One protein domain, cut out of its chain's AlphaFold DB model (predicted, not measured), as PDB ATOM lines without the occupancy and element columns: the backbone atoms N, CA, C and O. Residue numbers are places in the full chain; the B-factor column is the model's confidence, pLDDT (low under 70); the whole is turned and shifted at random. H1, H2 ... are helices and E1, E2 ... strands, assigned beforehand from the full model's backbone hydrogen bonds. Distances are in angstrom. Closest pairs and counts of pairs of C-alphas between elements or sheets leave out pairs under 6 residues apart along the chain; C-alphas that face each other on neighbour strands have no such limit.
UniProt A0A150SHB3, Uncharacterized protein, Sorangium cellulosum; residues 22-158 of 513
ATOM      1  N   CYS A  22      14.549   1.033 -34.027       67.44
ATOM      2  CA  CYS A  22      15.528   0.215 -33.331       67.44
ATOM      3  C   CYS A  22      16.372   1.109 -32.431       67.44
ATOM      4  O   CYS A  22      17.041   2.032 -32.901       67.44
ATOM      5  N   PHE A  23      16.345   0.817 -31.136       74.50
ATOM      6  CA  PHE A  23      17.130   1.535 -30.146       74.50
ATOM      7  C   PHE A  23      17.979   0.544 -29.359       74.50
ATOM      8  O   PHE A  23      17.528  -0.549 -29.012       74.50
ATOM      9  N   VAL A  24      19.221   0.932 -29.080       71.00
ATOM     10  CA  VAL A  24      20.197   0.058 -28.425       71.00
ATOM     11  C   VAL A  24      20.685   0.729 -27.152       71.00
ATOM     12  O   VAL A  24      21.164   1.857 -27.208       71.00
ATOM     13  N   ALA A  25      20.577   0.064 -26.010       73.38
ATOM     14  CA  ALA A  25      21.294   0.487 -24.813       73.38
ATOM     15  C   ALA A  25      22.699  -0.131 -24.853       73.38
ATOM     16  O   ALA A  25      22.846  -1.317 -25.134       73.38
ATOM     17  N   PHE A  26      23.742   0.659 -24.615       73.19
ATOM     18  CA  PHE A  26      25.127   0.182 -24.623       73.19
ATOM     19  C   PHE A  26      25.689  -0.051 -23.214       73.19
ATOM     20  O   PHE A  26      26.805  -0.548 -23.065       73.19
ATOM     21  N   GLY A  27      24.941   0.309 -22.172       71.94
ATOM     22  CA  GLY A  27      25.422   0.373 -20.793       71.94
ATOM     23  C   GLY A  27      26.241   1.633 -20.513       71.94
ATOM     24  O   GLY A  27      26.898   1.727 -19.475       71.94
ATOM     25  N   ASP A  28      26.201   2.620 -21.409       76.88
ATOM     26  CA  ASP A  28      26.845   3.913 -21.213       76.88
ATOM     27  C   ASP A  28      26.033   4.774 -20.229       76.88
ATOM     28  O   ASP A  28      24.841   4.558 -19.980       76.88
ATOM     29  N   ARG A  29      26.693   5.734 -19.575       75.56
ATOM     30  CA  ARG A  29      26.058   6.536 -18.510       75.56
ATOM     31  C   ARG A  29      24.925   7.412 -19.018       75.56
ATOM     32  O   ARG A  29      23.995   7.704 -18.272       75.56
ATOM     33  N   ASP A  30      25.017   7.850 -20.264       83.25
ATOM     34  CA  ASP A  30      24.061   8.754 -20.878       83.25
ATOM     35  C   ASP A  30      22.972   8.035 -21.691       83.25
ATOM     36  O   ASP A  30      22.096   8.699 -22.249       83.25
ATOM     37  N   ASP A  31      22.980   6.696 -21.720       83.12
ATOM     38  CA  ASP A  31      22.006   5.903 -22.471       83.12
ATOM     39  C   ASP A  31      20.553   6.302 -22.195       83.12
ATOM     40  O   ASP A  31      19.813   6.457 -23.166       83.12
ATOM     41  N   PRO A  32      20.118   6.561 -20.944       88.00
ATOM     42  CA  PRO A  32      18.737   6.971 -20.721       88.00
ATOM     43  C   PRO A  32      18.319   8.232 -21.486       88.00
ATOM     44  O   PRO A  32      17.214   8.318 -22.015       88.00
ATOM     45  N   MET A  33      19.214   9.206 -21.590       89.19
ATOM     46  CA  MET A  33      18.973  10.501 -22.215       89.19
ATOM     47  C   MET A  33      19.057  10.359 -23.725       89.19
ATOM     48  O   MET A  33      18.188  10.854 -24.441       89.19
ATOM     49  N   ARG A  34      20.072   9.635 -24.200       88.25
ATOM     50  CA  ARG A  34      20.254   9.300 -25.609       88.25
ATOM     51  C   ARG A  34      19.037   8.568 -26.162       88.25
ATOM     52  O   ARG A  34      18.442   9.033 -27.130       88.25
ATOM     53  N   LEU A  35      18.627   7.473 -25.522       89.31
ATOM     54  CA  LEU A  35      17.461   6.685 -25.924       89.31
ATOM     55  C   LEU A  35      16.191   7.527 -25.912       89.31
ATOM     56  O   LEU A  35      15.433   7.492 -26.873       89.31
ATOM     57  N   THR A  36      16.006   8.350 -24.880       93.12
ATOM     58  CA  THR A  36      14.861   9.256 -24.766       93.12
ATOM     59  C   THR A  36      14.770  10.213 -25.960       93.12
ATOM     60  O   THR A  36      13.702  10.369 -26.551       93.12
ATOM     61  N   VAL A  37      15.892  10.817 -26.360       93.44
ATOM     62  CA  VAL A  37      15.955  11.732 -27.509       93.44
ATOM     63  C   VAL A  37      15.719  10.992 -28.827       93.44
ATOM     64  O   VAL A  37      14.913  11.444 -29.639       93.44
ATOM     65  N   LEU A  38      16.382   9.852 -29.035       90.31
ATOM     66  CA  LEU A  38      16.248   9.059 -30.260       90.31
ATOM     67  C   LEU A  38      14.820   8.535 -30.446       90.31
ATOM     68  O   LEU A  38      14.265   8.637 -31.539       90.31
ATOM     69  N   MET A  39      14.203   8.028 -29.378       92.94
ATOM     70  CA  MET A  39      12.822   7.548 -29.396       92.94
ATOM     71  C   MET A  39      11.842   8.681 -29.689       92.94
ATOM     72  O   MET A  39      10.995   8.540 -30.568       92.94
ATOM     73  N   ALA A  40      11.981   9.828 -29.015       94.88
ATOM     74  CA  ALA A  40      11.111  10.975 -29.255       94.88
ATOM     75  C   ALA A  40      11.234  11.509 -30.689       94.88
ATOM     76  O   ALA A  40      10.220  11.787 -31.325       94.88
ATOM     77  N   GLN A  41      12.456  11.614 -31.218       93.44
ATOM     78  CA  GLN A  41      12.690  12.042 -32.597       93.44
ATOM     79  C   GLN A  41      12.075  11.059 -33.602       93.44
ATOM     80  O   GLN A  41      11.422  11.481 -34.556       93.44
ATOM     81  N   TYR A  42      12.265   9.758 -33.388       90.06
ATOM     82  CA  TYR A  42      11.711   8.727 -34.258       90.06
ATOM     83  C   TYR A  42      10.177   8.775 -34.277       90.06
ATOM     84  O   TYR A  42       9.571   8.831 -35.347       90.06
ATOM     85  N   VAL A  43       9.543   8.847 -33.101       92.25
ATOM     86  CA  VAL A  43       8.083   8.971 -32.980       92.25
ATOM     87  C   VAL A  43       7.578  10.253 -33.649       92.25
ATOM     88  O   VAL A  43       6.597  10.211 -34.390       92.25
ATOM     89  N   ALA A  44       8.265  11.383 -33.467       93.31
ATOM     90  CA  ALA A  44       7.906  12.629 -34.143       93.31
ATOM     91  C   ALA A  44       7.976  12.498 -35.676       93.31
ATOM     92  O   ALA A  44       7.129  13.049 -36.379       93.31
ATOM     93  N   GLY A  45       8.957  11.755 -36.198       90.12
ATOM     94  CA  GLY A  45       9.127  11.517 -37.632       90.12
ATOM     95  C   GLY A  45       8.043  10.630 -38.252       90.12
ATOM     96  O   GLY A  45       7.667  10.853 -39.400       90.12
ATOM     97  N   LEU A  46       7.512   9.664 -37.498       87.94
ATOM     98  CA  LEU A  46       6.438   8.779 -37.965       87.94
ATOM     99  C   LEU A  46       5.074   9.476 -38.059       87.94
ATOM    100  O   LEU A  46       4.279   9.155 -38.942       87.94
ATOM    101  N   TRP A  47       4.800  10.440 -37.174       92.50
ATOM    102  CA  TRP A  47       3.525  11.167 -37.138       92.50
ATOM    103  C   TRP A  47       3.713  12.688 -37.239       92.50
ATOM    104  O   TRP A  47       3.333  13.421 -36.321       92.50
ATOM    105  N   PRO A  48       4.235  13.210 -38.366       94.25
ATOM    106  CA  PRO A  48       4.577  14.630 -38.511       94.25
ATOM    107  C   PRO A  48       3.363  15.571 -38.434       94.25
ATOM    108  O   PRO A  48       3.513  16.766 -38.189       94.25
ATOM    109  N   HIS A  49       2.152  15.048 -38.647       96.06
ATOM    110  CA  HIS A  49       0.905  15.819 -38.638       96.06
ATOM    111  C   HIS A  49       0.023  15.552 -37.413       96.06
ATOM    112  O   HIS A  49      -1.029  16.177 -37.275       96.06
ATOM    113  N   ASP A  50       0.424  14.643 -36.521       97.31
ATOM    114  CA  ASP A  50      -0.337  14.379 -35.305       97.31
ATOM    115  C   ASP A  50       0.049  15.370 -34.207       97.31
ATOM    116  O   ASP A  50       1.110  15.273 -33.593       97.31
ATOM    117  N   ARG A  51      -0.826  16.350 -33.968       97.88
ATOM    118  CA  ARG A  51      -0.554  17.457 -33.046       97.88
ATOM    119  C   ARG A  51      -0.195  16.991 -31.634       97.88
ATOM    120  O   ARG A  51       0.672  17.596 -31.012       97.88
ATOM    121  N   GLU A  52      -0.860  15.955 -31.133       98.19
ATOM    122  CA  GLU A  52      -0.655  15.476 -29.767       98.19
ATOM    123  C   GLU A  52       0.704  14.783 -29.634       98.19
ATOM    124  O   GLU A  52       1.473  15.101 -28.728       98.19
ATOM    125  N   ILE A  53       1.056  13.913 -30.589       97.25
ATOM    126  CA  ILE A  53       2.389  13.296 -30.630       97.25
ATOM    127  C   ILE A  53       3.482  14.362 -30.762       97.25
ATOM    128  O   ILE A  53       4.491  14.291 -30.056       97.25
ATOM    129  N   GLN A  54       3.291  15.366 -31.624       98.06
ATOM    130  CA  GLN A  54       4.271  16.443 -31.806       98.06
ATOM    131  C   GLN A  54       4.467  17.273 -30.530       98.06
ATOM    132  O   GLN A  54       5.594  17.625 -30.192       98.06
ATOM    133  N   GLU A  55       3.404  17.552 -29.773       98.25
ATOM    134  CA  GLU A  55       3.502  18.275 -28.499       98.25
ATOM    135  C   GLU A  55       4.304  17.486 -27.449       98.25
ATOM    136  O   GLU A  55       5.200  18.028 -26.789       98.25
ATOM    137  N   LYS A  56       4.016  16.186 -27.314       98.31
ATOM    138  CA  LYS A  56       4.684  15.305 -26.347       98.31
ATOM    139  C   LYS A  56       6.152  15.076 -26.703       98.31
ATOM    140  O   LYS A  56       7.032  15.261 -25.863       98.31
ATOM    141  N   THR A  57       6.436  14.750 -27.961       97.44
ATOM    142  CA  THR A  57       7.814  14.579 -28.445       97.44
ATOM    143  C   THR A  57       8.597  15.891 -28.403       97.44
ATOM    144  O   THR A  57       9.742  15.888 -27.960       97.44
ATOM    145  N   GLY A  58       7.978  17.029 -28.734       97.50
ATOM    146  CA  GLY A  58       8.582  18.356 -28.592       97.50
ATOM    147  C   GLY A  58       8.966  18.685 -27.147       97.50
ATOM    148  O   GLY A  58      10.081  19.135 -26.896       97.50
ATOM    149  N   THR A  59       8.095  18.375 -26.182       97.56
ATOM    150  CA  THR A  59       8.395  18.534 -24.745       97.56
ATOM    151  C   THR A  59       9.547  17.631 -24.298       97.56
ATOM    152  O   THR A  59      10.395  18.045 -23.513       97.56
ATOM    153  N   CYS A  60       9.603  16.397 -24.801       96.50
ATOM    154  CA  CYS A  60      10.699  15.466 -24.531       96.50
ATOM    155  C   CYS A  60      12.042  15.939 -25.124       96.50
ATOM    156  O   CYS A  60      13.100  15.773 -24.507       96.50
ATOM    157  N   LEU A  61      12.010  16.547 -26.310       95.38
ATOM    158  CA  LEU A  61      13.192  17.044 -27.011       95.38
ATOM    159  C   LEU A  61      13.670  18.412 -26.511       95.38
ATOM    160  O   LEU A  61      14.812  18.770 -26.795       95.38
ATOM    161  N   ASP A  62      12.854  19.152 -25.754       95.25
ATOM    162  CA  ASP A  62      13.253  20.434 -25.172       95.25
ATOM    163  C   ASP A  62      14.379  20.233 -24.136       95.25
ATOM    164  O   ASP A  62      14.141  19.670 -23.059       95.25
ATOM    165  N   PRO A  63      15.612  20.714 -24.401       92.75
ATOM    166  CA  PRO A  63      16.721  20.589 -23.461       92.75
ATOM    167  C   PRO A  63      16.485  21.340 -22.147       92.75
ATOM    168  O   PRO A  63      17.187  21.070 -21.171       92.75
ATOM    169  N   ARG A  64      15.519  22.270 -22.118       94.00
ATOM    170  CA  ARG A  64      15.180  23.085 -20.948       94.00
ATOM    171  C   ARG A  64      14.128  22.472 -20.043       94.00
ATOM    172  O   ARG A  64      13.938  22.943 -18.918       94.00
ATOM    173  N   ALA A  65      13.425  21.455 -20.527       93.25
ATOM    174  CA  ALA A  65      12.454  20.744 -19.724       93.25
ATOM    175  C   ALA A  65      13.183  19.864 -18.685       93.25
ATOM    176  O   ALA A  65      14.154  19.182 -19.028       93.25
ATOM    177  N   PRO A  66      12.721  19.831 -17.419       90.75
ATOM    178  CA  PRO A  66      13.304  18.957 -16.405       90.75
ATOM    179  C   PRO A  66      13.224  17.484 -16.810       90.75
ATOM    180  O   PRO A  66      12.257  17.072 -17.458       90.75
ATOM    181  N   TRP A  67      14.188  16.669 -16.369       89.88
ATOM    182  CA  TRP A  67      14.280  15.241 -16.723       89.88
ATOM    183  C   TRP A  67      12.943  14.492 -16.598       89.88
ATOM    184  O   TRP A  67      12.472  13.894 -17.562       89.88
ATOM    185  N   ARG A  68      12.279  14.592 -15.440       91.06
ATOM    186  CA  ARG A  68      10.999  13.905 -15.187       91.06
ATOM    187  C   ARG A  68       9.874  14.363 -16.116       91.06
ATOM    188  O   ARG A  68       9.020  13.561 -16.480       91.06
ATOM    189  N   THR A  69       9.869  15.637 -16.503       94.44
ATOM    190  CA  THR A  69       8.890  16.183 -17.453       94.44
ATOM    191  C   THR A  69       9.120  15.608 -18.841       94.44
ATOM    192  O   THR A  69       8.176  15.133 -19.469       94.44
ATOM    193  N   ARG A  70      10.378  15.601 -19.294       95.12
ATOM    194  CA  ARG A  70      10.761  15.049 -20.598       95.12
ATOM    195  C   ARG A  70      10.412  13.576 -20.695       95.12
ATOM    196  O   ARG A  70       9.797  13.147 -21.665       95.12
ATOM    197  N   LEU A  71      10.752  12.825 -19.656       94.94
ATOM    198  CA  LEU A  71      10.538  11.395 -19.632       94.94
ATOM    199  C   LEU A  71       9.049  11.024 -19.572       94.94
ATOM    200  O   LEU A  71       8.615  10.123 -20.285       94.94
ATOM    201  N   ARG A  72       8.236  11.747 -18.791       96.31
ATOM    202  CA  ARG A  72       6.778  11.568 -18.823       96.31
ATOM    203  C   ARG A  72       6.219  11.844 -20.219       96.31
ATOM    204  O   ARG A  72       5.416  11.065 -20.716       96.31
ATOM    205  N   ALA A  73       6.672  12.923 -20.858       97.69
ATOM    206  CA  ALA A  73       6.245  13.261 -22.209       97.69
ATOM    207  C   ALA A  73       6.659  12.193 -23.238       97.69
ATOM    208  O   ALA A  73       5.882  11.899 -24.142       97.69
ATOM    209  N   LEU A  74       7.833  11.566 -23.079       97.31
ATOM    210  CA  LEU A  74       8.218  10.397 -23.873       97.31
ATOM    211  C   LEU A  74       7.243   9.234 -23.666       97.31
ATOM    212  O   LEU A  74       6.764   8.683 -24.650       97.31
ATOM    213  N   GLY A  75       6.950   8.871 -22.414       96.62
ATOM    214  CA  GLY A  75       6.024   7.781 -22.096       96.62
ATOM    215  C   GLY A  75       4.658   7.978 -22.749       96.62
ATOM    216  O   GLY A  75       4.184   7.096 -23.463       96.62
ATOM    217  N   ASP A  76       4.087   9.175 -22.595       97.50
ATOM    218  CA  ASP A  76       2.836   9.560 -23.251       97.50
ATOM    219  C   ASP A  76       2.940   9.409 -24.781       97.50
ATOM    220  O   ASP A  76       2.060   8.821 -25.404       97.50
ATOM    221  N   ALA A  77       4.023   9.902 -25.396       97.31
ATOM    222  CA  ALA A  77       4.230   9.817 -26.843       97.31
ATOM    223  C   ALA A  77       4.345   8.370 -27.349       97.31
ATOM    224  O   ALA A  77       3.798   8.055 -28.403       97.31
ATOM    225  N   LEU A  78       5.034   7.492 -26.613       95.31
ATOM    226  CA  LEU A  78       5.204   6.085 -26.980       95.31
ATOM    227  C   LEU A  78       3.877   5.319 -26.903       95.31
ATOM    228  O   LEU A  78       3.534   4.604 -27.840       95.31
ATOM    229  N   ILE A  79       3.089   5.529 -25.845       95.06
ATOM    230  CA  ILE A  79       1.751   4.929 -25.701       95.06
ATOM    231  C   ILE A  79       0.835   5.388 -26.840       95.06
ATOM    232  O   ILE A  79       0.169   4.584 -27.492       95.06
ATOM    233  N   LEU A  80       0.848   6.690 -27.125       96.00
ATOM    234  CA  LEU A  80       0.113   7.301 -28.227       96.00
ATOM    235  C   LEU A  80       0.535   6.762 -29.602       96.00
ATOM    236  O   LEU A  80      -0.317   6.631 -30.484       96.00
ATOM    237  N   ALA A  81       1.821   6.469 -29.790       92.12
ATOM    238  CA  ALA A  81       2.370   5.886 -31.008       92.12
ATOM    239  C   ALA A  81       1.913   4.432 -31.195       92.12
ATOM    240  O   ALA A  81       1.394   4.091 -32.257       92.12
ATOM    241  N   VAL A  82       2.026   3.604 -30.149       90.25
ATOM    242  CA  VAL A  82       1.546   2.212 -30.149       90.25
ATOM    243  C   VAL A  82       0.043   2.156 -30.424       90.25
ATOM    244  O   VAL A  82      -0.387   1.423 -31.308       90.25
ATOM    245  N   ALA A  83      -0.761   2.989 -29.759       92.06
ATOM    246  CA  ALA A  83      -2.211   3.022 -29.965       92.06
ATOM    247  C   ALA A  83      -2.618   3.415 -31.401       92.06
ATOM    248  O   ALA A  83      -3.691   3.041 -31.880       92.06
ATOM    249  N   ARG A  84      -1.774   4.185 -32.100       92.06
ATOM    250  CA  ARG A  84      -1.980   4.590 -33.500       92.06
ATOM    251  C   ARG A  84      -1.372   3.614 -34.505       92.06
ATOM    252  O   ARG A  84      -1.616   3.764 -35.706       92.06
ATOM    253  N   TRP A  85      -0.596   2.636 -34.050       88.81
ATOM    254  CA  TRP A  85       0.024   1.636 -34.904       88.81
ATOM    255  C   TRP A  85      -1.015   0.605 -35.349       88.81
ATOM    256  O   TRP A  85      -1.583  -0.124 -34.544       88.81
ATOM    257  N   LYS A  86      -1.297   0.575 -36.654       84.31
ATOM    258  CA  LYS A  86      -2.307  -0.311 -37.265       84.31
ATOM    259  C   LYS A  86      -1.699  -1.384 -38.170       84.31
ATOM    260  O   LYS A  86      -2.425  -2.018 -38.931       84.31
ATOM    261  N   VAL A  87      -0.378  -1.528 -38.148       79.62
ATOM    262  CA  VAL A  87       0.356  -2.490 -38.975       79.62
ATOM    263  C   VAL A  87       0.664  -3.723 -38.131       79.62
ATOM    264  O   VAL A  87       0.904  -3.619 -36.931       79.62
ATOM    265  N   GLU A  88       0.637  -4.894 -38.760       76.69
ATOM    266  CA  GLU A  88       0.999  -6.151 -38.111       76.69
ATOM    267  C   GLU A  88       2.504  -6.186 -37.794       76.69
ATOM    268  O   GLU A  88       3.340  -5.886 -38.649       76.69
ATOM    269  N   GLY A  89       2.843  -6.553 -36.555       77.69
ATOM    270  CA  GLY A  89       4.218  -6.626 -36.063       77.69
ATOM    271  C   GLY A  89       4.625  -5.470 -35.136       77.69
ATOM    272  O   GLY A  89       3.860  -4.525 -34.916       77.69
ATOM    273  N   PRO A  90       5.831  -5.551 -34.545       80.69
ATOM    274  CA  PRO A  90       6.309  -4.568 -33.582       80.69
ATOM    275  C   PRO A  90       6.606  -3.219 -34.254       80.69
ATOM    276  O   PRO A  90       7.241  -3.159 -35.305       80.69
ATOM    277  N   LEU A  91       6.188  -2.129 -33.611       84.31
ATOM    278  CA  LEU A  91       6.556  -0.758 -33.967       84.31
ATOM    279  C   LEU A  91       8.003  -0.443 -33.552       84.31
ATOM    280  O   LEU A  91       8.736   0.240 -34.276       84.31
ATOM    281  N   PHE A  92       8.403  -0.942 -32.382       85.56
ATOM    282  CA  PHE A  92       9.706  -0.691 -31.776       85.56
ATOM    283  C   PHE A  92      10.455  -1.988 -31.499       85.56
ATOM    284  O   PHE A  92       9.858  -3.004 -31.149       85.56
ATOM    285  N   THR A  93      11.781  -1.945 -31.596       81.12
ATOM    286  CA  THR A  93      12.657  -3.010 -31.101       81.12
ATOM    287  C   THR A  93      13.662  -2.424 -30.119       81.12
ATOM    288  O   THR A  93      14.407  -1.503 -30.463       81.12
ATOM    289  N   LEU A  94      13.686  -2.963 -28.898       81.06
ATOM    290  CA  LEU A  94      14.656  -2.601 -27.869       81.06
ATOM    291  C   LEU A  94      15.649  -3.743 -27.681       81.06
ATOM    292  O   LEU A  94      15.267  -4.855 -27.312       81.06
ATOM    293  N   VAL A  95      16.924  -3.452 -27.918       76.62
ATOM    294  CA  VAL A  95      18.015  -4.421 -27.779       76.62
ATOM    295  C   VAL A  95      18.834  -4.114 -26.532       76.62
ATOM    296  O   VAL A  95      19.205  -2.963 -26.301       76.62
ATOM    297  N   ASP A  96      19.136  -5.169 -25.773       75.19
ATOM    298  CA  ASP A  96      19.904  -5.141 -24.524       75.19
ATOM    299  C   ASP A  96      19.227  -4.318 -23.419       75.19
ATOM    300  O   ASP A  96      19.831  -3.462 -22.776       75.19
ATOM    301  N   ILE A  97      17.939  -4.583 -23.176       81.75
ATOM    302  CA  ILE A  97      17.193  -3.947 -22.077       81.75
ATOM    303  C   ILE A  97      17.873  -4.160 -20.706       81.75
ATOM    304  O   ILE A  97      17.730  -3.335 -19.805       81.75
ATOM    305  N   ASP A  98      18.671  -5.223 -20.558       80.25
ATOM    306  CA  ASP A  98      19.485  -5.501 -19.374       80.25
ATOM    307  C   ASP A  98      20.467  -4.364 -19.041       80.25
ATOM    308  O   ASP A  98      20.726  -4.117 -17.863       80.25
ATOM    309  N   ALA A  99      20.964  -3.625 -20.043       77.75
ATOM    310  CA  ALA A  99      21.836  -2.467 -19.844       77.75
ATOM    311  C   ALA A  99      21.133  -1.267 -19.177       77.75
ATOM    312  O   ALA A  99      21.799  -0.366 -18.664       77.75
ATOM    313  N   LEU A 100      19.795  -1.255 -19.150       78.81
ATOM    314  CA  LEU A 100      19.008  -0.279 -18.391       78.81
ATOM    315  C   LEU A 100      18.738  -0.728 -16.952       78.81
ATOM    316  O   LEU A 100      18.302   0.093 -16.148       78.81
ATOM    317  N   VAL A 101      19.012  -1.990 -16.602       79.56
ATOM    318  CA  VAL A 101      18.826  -2.484 -15.236       79.56
ATOM    319  C   VAL A 101      20.115  -2.287 -14.430       79.56
ATOM    320  O   VAL A 101      21.131  -2.906 -14.760       79.56
ATOM    321  N   PRO A 102      20.097  -1.501 -13.336       68.94
ATOM    322  CA  PRO A 102      21.255  -1.332 -12.460       68.94
ATOM    323  C   PRO A 102      21.800  -2.676 -11.960       68.94
ATOM    324  O   PRO A 102      21.070  -3.428 -11.314       68.94
ATOM    325  N   GLN A 103      23.080  -2.996 -12.180       64.12
ATOM    326  CA  GLN A 103      23.637  -4.307 -11.794       64.12
ATOM    327  C   GLN A 103      24.237  -4.361 -10.375       64.12
ATOM    328  O   GLN A 103      24.441  -5.451  -9.849       64.12
ATOM    329  N   GLY A 104      24.421  -3.229  -9.687       61.81
ATOM    330  CA  GLY A 104      25.008  -3.173  -8.338       61.81
ATOM    331  C   GLY A 104      25.738  -1.852  -8.083       61.81
ATOM    332  O   GLY A 104      25.410  -0.854  -8.721       61.81
ATOM    333  N   GLU A 105      26.723  -1.858  -7.176       52.97
ATOM    334  CA  GLU A 105      27.685  -0.756  -7.010       52.97
ATOM    335  C   GLU A 105      28.586  -0.677  -8.254       52.97
ATOM    336  O   GLU A 105      29.638  -1.310  -8.335       52.97
ATOM    337  N   GLU A 106      28.157   0.067  -9.270       50.50
ATOM    338  CA  GLU A 106      29.043   0.418 -10.378       50.50
ATOM    339  C   GLU A 106      30.041   1.494  -9.877       50.50
ATOM    340  O   GLU A 106      29.636   2.414  -9.168       50.50
ATOM    341  N   PRO A 107      31.340   1.471 -10.241       40.00
ATOM    342  CA  PRO A 107      32.375   2.394  -9.720       40.00
ATOM    343  C   PRO A 107      32.104   3.897  -9.934       40.00
ATOM    344  O   PRO A 107      32.884   4.763  -9.533       40.00
ATOM    345  N   TRP A 108      31.032   4.210 -10.653       44.38
ATOM    346  CA  TRP A 108      30.604   5.524 -11.089       44.38
ATOM    347  C   TRP A 108      29.165   5.863 -10.699       44.38
ATOM    348  O   TRP A 108      28.627   6.830 -11.242       44.38
ATOM    349  N   THR A 109      28.547   5.112  -9.786       39.66
ATOM    350  CA  THR A 109      27.221   5.412  -9.236       39.66
ATOM    351  C   THR A 109      27.249   6.727  -8.461       39.66
ATOM    352  O   THR A 109      27.436   6.768  -7.250       39.66
ATOM    353  N   GLY A 110      27.087   7.838  -9.174       53.44
ATOM    354  CA  GLY A 110      26.282   8.919  -8.633       53.44
ATOM    355  C   GLY A 110      24.826   8.488  -8.755       53.44
ATOM    356  O   GLY A 110      24.435   8.009  -9.824       53.44
ATOM    357  N   ASP A 111      24.052   8.667  -7.688       63.12
ATOM    358  CA  ASP A 111      22.635   8.284  -7.580       63.12
ATOM    359  C   ASP A 111      21.833   8.636  -8.845       63.12
ATOM    360  O   ASP A 111      21.059   7.839  -9.363       63.12
ATOM    361  N   ARG A 112      22.145   9.782  -9.458       73.25
ATOM    362  CA  ARG A 112      21.449  10.326 -10.625       73.25
ATOM    363  C   ARG A 112      21.446   9.444 -11.881       73.25
ATOM    364  O   ARG A 112      20.412   9.344 -12.526       73.25
ATOM    365  N   ALA A 113      22.568   8.852 -12.300       74.50
ATOM    366  CA  ALA A 113      22.581   8.076 -13.554       74.50
ATOM    367  C   ALA A 113      21.780   6.771 -13.410       74.50
ATOM    368  O   ALA A 113      21.105   6.348 -14.349       74.50
ATOM    369  N   LEU A 114      21.823   6.173 -12.214       75.94
ATOM    370  CA  LEU A 114      20.991   5.028 -11.862       75.94
ATOM    371  C   LEU A 114      19.517   5.416 -11.802       75.94
ATOM    372  O   LEU A 114      18.710   4.765 -12.456       75.94
ATOM    373  N   GLU A 115      19.177   6.507 -11.113       81.75
ATOM    374  CA  GLU A 115      17.811   7.043 -11.073       81.75
ATOM    375  C   GLU A 115      17.265   7.286 -12.485       81.75
ATOM    376  O   GLU A 115      16.146   6.892 -12.791       81.75
ATOM    377  N   MET A 116      18.062   7.872 -13.384       86.00
ATOM    378  CA  MET A 116      17.656   8.111 -14.772       86.00
ATOM    379  C   MET A 116      17.444   6.805 -15.553       86.00
ATOM    380  O   MET A 116      16.503   6.722 -16.345       86.00
ATOM    381  N   ARG A 117      18.280   5.779 -15.332       85.88
ATOM    382  CA  ARG A 117      18.086   4.436 -15.911       85.88
ATOM    383  C   ARG A 117      16.810   3.786 -15.393       85.88
ATOM    384  O   ARG A 117      16.012   3.319 -16.198       85.88
ATOM    385  N   GLU A 118      16.591   3.802 -14.082       86.12
ATOM    386  CA  GLU A 118      15.392   3.246 -13.454       86.12
ATOM    387  C   GLU A 118      14.119   3.963 -13.900       86.12
ATOM    388  O   GLU A 118      13.119   3.317 -14.207       86.12
ATOM    389  N   ASP A 119      14.151   5.294 -13.949       90.00
ATOM    390  CA  ASP A 119      13.040   6.112 -14.418       90.00
ATOM    391  C   ASP A 119      12.699   5.756 -15.873       90.00
ATOM    392  O   ASP A 119      11.534   5.489 -16.182       90.00
ATOM    393  N   LEU A 120      13.703   5.701 -16.765       91.50
ATOM    394  CA  LEU A 120      13.477   5.309 -18.157       91.50
ATOM    395  C   LEU A 120      12.947   3.877 -18.254       91.50
ATOM    396  O   LEU A 120      11.980   3.646 -18.974       91.50
ATOM    397  N   PHE A 121      13.540   2.933 -17.524       90.00
ATOM    398  CA  PHE A 121      13.110   1.538 -17.517       90.00
ATOM    399  C   PHE A 121      11.635   1.404 -17.116       90.00
ATOM    400  O   PHE A 121      10.886   0.707 -17.795       90.00
ATOM    401  N   LYS A 122      11.183   2.129 -16.083       90.50
ATOM    402  CA  LYS A 122       9.769   2.151 -15.659       90.50
ATOM    403  C   LYS A 122       8.842   2.668 -16.760       90.50
ATOM    404  O   LYS A 122       7.786   2.090 -17.000       90.50
ATOM    405  N   ILE A 123       9.231   3.748 -17.433       92.25
ATOM    406  CA  ILE A 123       8.418   4.370 -18.489       92.25
ATOM    407  C   ILE A 123       8.361   3.495 -19.743       92.25
ATOM    408  O   ILE A 123       7.292   3.346 -20.335       92.25
ATOM    409  N   LEU A 124       9.482   2.870 -20.112       90.88
ATOM    410  CA  LEU A 124       9.515   1.884 -21.187       90.88
ATOM    411  C   LEU A 124       8.669   0.665 -20.841       90.88
ATOM    412  O   LEU A 124       7.875   0.261 -21.678       90.88
ATOM    413  N   GLY A 125       8.775   0.131 -19.620       88.94
ATOM    414  CA  GLY A 125       7.964  -0.997 -19.157       88.94
ATOM    415  C   GLY A 125       6.473  -0.747 -19.368       88.94
ATOM    416  O   GLY A 125       5.810  -1.544 -20.025       88.94
ATOM    417  N   HIS A 126       5.981   0.423 -18.953       89.50
ATOM    418  CA  HIS A 126       4.576   0.772 -19.144       89.50
ATOM    419  C   HIS A 126       4.162   0.860 -20.622       89.50
ATOM    420  O   HIS A 126       3.061   0.449 -20.980       89.50
ATOM    421  N   SER A 127       5.032   1.378 -21.498       90.19
ATOM    422  CA  SER A 127       4.749   1.400 -22.937       90.19
ATOM    423  C   SER A 127       4.848   0.017 -23.584       90.19
ATOM    424  O   SER A 127       4.098  -0.240 -24.522       90.19
ATOM    425  N   ILE A 128       5.752  -0.846 -23.113       89.62
ATOM    426  CA  ILE A 128       5.928  -2.222 -23.589       89.62
ATOM    427  C   ILE A 128       4.680  -3.053 -23.279       89.62
ATOM    428  O   ILE A 128       4.199  -3.761 -24.161       89.62
ATOM    429  N   GLU A 129       4.105  -2.891 -22.086       89.44
ATOM    430  CA  GLU A 129       2.846  -3.531 -21.667       89.44
ATOM    431  C   GLU A 129       1.651  -3.168 -22.571       89.44
ATOM    432  O   GLU A 129       0.670  -3.903 -22.624       89.44
ATOM    433  N   GLN A 130       1.713  -2.051 -23.311       88.00
ATOM    434  CA  GLN A 130       0.679  -1.690 -24.294       88.00
ATOM    435  C   GLN A 130       0.814  -2.447 -25.631       88.00
ATOM    436  O   GLN A 130      -0.023  -2.276 -26.517       88.00
ATOM    437  N   GLY A 131       1.855  -3.270 -25.802       85.94
ATOM    438  CA  GLY A 131       2.157  -3.990 -27.038       85.94
ATOM    439  C   GLY A 131       2.921  -3.152 -28.071       85.94
ATOM    440  O   GLY A 131       3.316  -2.018 -27.827       85.94
ATOM    441  N   GLY A 132       3.186  -3.726 -29.250       83.38
ATOM    442  CA  GLY A 132       3.927  -3.038 -30.320       83.38
ATOM    443  C   GLY A 132       5.447  -2.964 -30.108       83.38
ATOM    444  O   GLY A 132       6.124  -2.243 -30.841       83.38
ATOM    445  N   TRP A 133       5.996  -3.724 -29.157       87.06
ATOM    446  CA  TRP A 133       7.433  -3.814 -28.892       87.06
ATOM    447  C   TRP A 133       7.963  -5.226 -29.136       87.06
ATOM    448  O   TRP A 133       7.312  -6.210 -28.804       87.06
ATOM    449  N   LEU A 134       9.185  -5.310 -29.653       83.00
ATOM    450  CA  LEU A 134      10.034  -6.496 -29.602       83.00
ATOM    451  C   LEU A 134      11.197  -6.215 -28.646       83.00
ATOM    452  O   LEU A 134      11.980  -5.293 -28.874       83.00
ATOM    453  N   VAL A 135      11.322  -7.000 -27.577       81.69
ATOM    454  CA  VAL A 135      12.388  -6.827 -26.578       81.69
ATOM    455  C   VAL A 135      13.382  -7.977 -26.688       81.69
ATOM    456  O   VAL A 135      13.028  -9.139 -26.488       81.69
ATOM    457  N   LEU A 136      14.638  -7.641 -26.988       75.19
ATOM    458  CA  LEU A 136      15.729  -8.595 -27.175       75.19
ATOM    459  C   LEU A 136      16.763  -8.455 -26.056       75.19
ATOM    460  O   LEU A 136      17.277  -7.366 -25.796       75.19
ATOM    461  N   ARG A 137      17.113  -9.579 -25.426       74.25
ATOM    462  CA  ARG A 137      18.113  -9.635 -24.346       74.25
ATOM    463  C   ARG A 137      19.408 -10.270 -24.829       74.25
ATOM    464  O   ARG A 137      19.391 -11.415 -25.280       74.25
ATOM    465  N   THR A 138      20.524  -9.550 -24.705       66.50
ATOM    466  CA  THR A 138      21.858 -10.021 -25.126       66.50
ATOM    467  C   THR A 138      22.698 -10.549 -23.967       66.50
ATOM    468  O   THR A 138      23.458 -11.495 -24.165       66.50
ATOM    469  N   CYS A 139      22.531 -10.000 -22.759       64.62
ATOM    470  CA  CYS A 139      23.289 -10.398 -21.571       64.62
ATOM    471  C   CYS A 139      22.366 -10.580 -20.348       64.62
ATOM    472  O   CYS A 139      22.396  -9.762 -19.423       64.62
ATOM    473  N   PRO A 140      21.530 -11.639 -20.314       67.50
ATOM    474  CA  PRO A 140      20.584 -11.836 -19.226       67.50
ATOM    475  C   PRO A 140      21.306 -12.109 -17.901       67.50
ATOM    476  O   PRO A 140      21.821 -13.202 -17.672       67.50
ATOM    477  N   SER A 141      21.314 -11.130 -16.995       68.94
ATOM    478  CA  SER A 141      21.795 -11.333 -15.623       68.94
ATOM    479  C   SER A 141      20.665 -11.834 -14.721       68.94
ATOM    480  O   SER A 141      19.484 -11.618 -15.006       68.94
ATOM    481  N   LYS A 142      20.980 -12.483 -13.589       70.44
ATOM    482  CA  LYS A 142      19.950 -12.900 -12.611       70.44
ATOM    483  C   LYS A 142      19.129 -11.706 -12.111       70.44
ATOM    484  O   LYS A 142      17.908 -11.794 -12.030       70.44
ATOM    485  N   LYS A 143      19.800 -10.584 -11.825       73.19
ATOM    486  CA  LYS A 143      19.169  -9.351 -11.340       73.19
ATOM    487  C   LYS A 143      18.281  -8.714 -12.408       73.19
ATOM    488  O   LYS A 143      17.119  -8.439 -12.137       73.19
ATOM    489  N   ALA A 144      18.795  -8.550 -13.628       74.56
ATOM    490  CA  ALA A 144      18.004  -8.018 -14.731       74.56
ATOM    491  C   ALA A 144      16.828  -8.921 -15.084       74.56
ATOM    492  O   ALA A 144      15.741  -8.426 -15.340       74.56
ATOM    493  N   THR A 145      17.001 -10.242 -15.006       78.62
ATOM    494  CA  THR A 145      15.906 -11.191 -15.235       78.62
ATOM    495  C   THR A 145      14.762 -10.977 -14.249       78.62
ATOM    496  O   THR A 145      13.622 -10.940 -14.688       78.62
ATOM    497  N   ALA A 146      15.056 -10.788 -12.959       79.88
ATOM    498  CA  ALA A 146      14.032 -10.558 -11.940       79.88
ATOM    499  C   ALA A 146      13.277  -9.228 -12.124       79.88
ATOM    500  O   ALA A 146      12.086  -9.156 -11.833       79.88
ATOM    501  N   GLU A 147      13.950  -8.177 -12.600       79.69
ATOM    502  CA  GLU A 147      13.303  -6.891 -12.890       79.69
ATOM    503  C   GLU A 147      12.506  -6.933 -14.197       79.69
ATOM    504  O   GLU A 147      11.351  -6.520 -14.226       79.69
ATOM    505  N   ILE A 148      13.080  -7.489 -15.266       81.81
ATOM    506  CA  ILE A 148      12.433  -7.595 -16.580       81.81
ATOM    507  C   ILE A 148      11.227  -8.535 -16.528       81.81
ATOM    508  O   ILE A 148      10.232  -8.255 -17.181       81.81
ATOM    509  N   SER A 149      11.253  -9.593 -15.709       81.69
ATOM    510  CA  SER A 149      10.096 -10.485 -15.532       81.69
ATOM    511  C   SER A 149       8.867  -9.803 -14.925       81.69
ATOM    512  O   SER A 149       7.805 -10.411 -14.883       81.69
ATOM    513  N   LYS A 150       9.007  -8.575 -14.404       82.00
ATOM    514  CA  LYS A 150       7.875  -7.771 -13.922       82.00
ATOM    515  C   LYS A 150       7.143  -7.052 -15.056       82.00
ATOM    516  O   LYS A 150       6.034  -6.591 -14.824       82.00
ATOM    517  N   ILE A 151       7.765  -6.930 -16.229       79.81
ATOM    518  CA  ILE A 151       7.148  -6.356 -17.425       79.81
ATOM    519  C   ILE A 151       6.378  -7.483 -18.115       79.81
ATOM    520  O   ILE A 151       6.969  -8.506 -18.465       79.81
ATOM    521  N   ASP A 152       5.072  -7.298 -18.309       74.19
ATOM    522  CA  ASP A 152       4.232  -8.241 -19.052       74.19
ATOM    523  C   ASP A 152       4.513  -8.110 -20.559       74.19
ATOM    524  O   ASP A 152       3.908  -7.299 -21.260       74.19
ATOM    525  N   ALA A 153       5.537  -8.824 -21.034       67.62
ATOM    526  CA  ALA A 153       6.032  -8.734 -22.402       67.62
ATOM    527  C   ALA A 153       6.545 -10.077 -22.930       67.62
ATOM    528  O   ALA A 153       7.164 -10.857 -22.199       67.62
ATOM    529  N   ASP A 154       6.401 -10.284 -24.242       61.94
ATOM    530  CA  ASP A 154       7.062 -11.365 -24.977       61.94
ATOM    531  C   ASP A 154       8.569 -11.075 -25.086       61.94
ATOM    532  O   ASP A 154       9.086 -10.567 -26.085       61.94
ATOM    533  N   VAL A 155       9.297 -11.358 -24.005       60.75
ATOM    534  CA  VAL A 155      10.749 -11.191 -23.944       60.75
ATOM    535  C   VAL A 155      11.408 -12.388 -24.606       60.75
ATOM    536  O   VAL A 155      11.438 -13.490 -24.052       60.75
ATOM    537  N   VAL A 156      11.999 -12.167 -25.777       59.59
ATOM    538  CA  VAL A 156      12.731 -13.213 -26.488       59.59
ATOM    539  C   VAL A 156      14.179 -13.210 -25.976       59.59
ATOM    540  O   VAL A 156      14.925 -12.258 -26.242       59.59
ATOM    541  N   PRO A 157      14.636 -14.241 -25.236       55.91
ATOM    542  CA  PRO A 157      16.067 -14.414 -25.028       55.91
ATOM    543  C   PRO A 157      16.727 -14.579 -26.400       55.91
ATOM    544  O   PRO A 157      16.166 -15.251 -27.267       55.91
ATOM    545  N   ALA A 158      17.911 -13.998 -26.617       51.84
ATOM    546  CA  ALA A 158      18.687 -14.236 -27.833       51.84
ATOM    547  C   ALA A 158      19.161 -15.708 -27.884       51.84
ATOM    548  O   ALA A 158      20.306 -16.007 -27.584       51.84
TER     549      ALA A 158
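Overview. This is residues 22 to 158 of the 513 residues of an uncharacterized protein of Sorangium cellulosum (UniProt A0A150SHB3). A small sheet of four short strands stands beside a larger bundle of four helices, H1, H2, H3 and H5, in a flat domain; H1 packs on the sheet at E1 and E2, and H5 grazes it with residues 124 to 128. The short helices H4 and H6 meet each other away from H2 and H3. The printed part has 137 residues with six named helices and four named strands, along the chain E1 H1 H2 H3 E2 H4 H5 E3 H6 E4; the sheet's order is E1 E2 E3 E4, all parallel, and the class is mixed, helices and strands. The whole is compact, with a radius of gyration of the C-alphas of 14.5 A and spans of 44 by 36 by 20 A.

Along the chain. The strands are E1, residues 22 to 24, E2, residues 92 to 95, E3, residues 133 to 137 and 13.0 A long, and E4, residues 155 to 157. E1 begins with C-alpha 22 at (15.528, 0.215, -33.331), and E4 ends with C-alpha 157 at (16.067, -14.414, -25.028). The longer helices are H1, residues 31 to 46, 22.2 A; H2, residues 51 to 61, 15.0 A; H3, residues 67 to 84, 25.7 A; and H5, residues 111 to 128, 25.4 A, beginning at (22.635, 8.284, -7.580). H4 is residues 97 to 100 and H6 residues 142 to 148.

Arrangement. E2 and E3 are parallel at 8 degrees, with N 134 and O 92 2.8 A apart. E1 and E2 are parallel at 25 degrees, with N 23 and O 93 3.1 A apart; E3 and E4 are parallel at 31 degrees, with N 156 and O 135 3.3 A apart. Strand-helix-strand units, parallel neighbour strands with helices between, are E1, H1 H2 H3, E2; E2, H4 H5, E3; and E3, H6, E4, the last two with right-handed crossovers. H1 is on the sheet, forming two layers, a helix on a sheet; the closest C-alphas of E1 and H1 are Phe 23 and Leu 35, 6.7 A. H1 and H2 form a helical hairpin and touch at Ala 40 and Thr 57, C-alphas 5.0 A apart, at a shallow tilt of 25 degrees, opposite ways. H2 and H3 form another, with the C-alphas of Cys 60 and Arg 70 closest at 4.0 A. H3 touches H5, whose residues 119 to 127 alone take part, closest at the C-alphas of Ile 79 and Ser 127, 5.4 A, at a shallow tilt of 16 degrees, the same way. H4 and H6 only just touch, with 3 pairs of C-alphas within 8 A, closest at Asp 98 and Ala 144, 5.5 A. In H1, H2, H3, H5 and H6 every O i to N i+4 pair is within hydrogen-bond range; H4 is too short for one.

Size, cuts and confidence. The C-alphas of His 49 and Pro 107, the two farthest apart, are 44.8 A apart. The printed part has no cut, and no link is long. Mean pLDDT of the printed part is 82.8; residue 22 and residues 102 to 111, 138 to 141 and 153 to 158 are under 70.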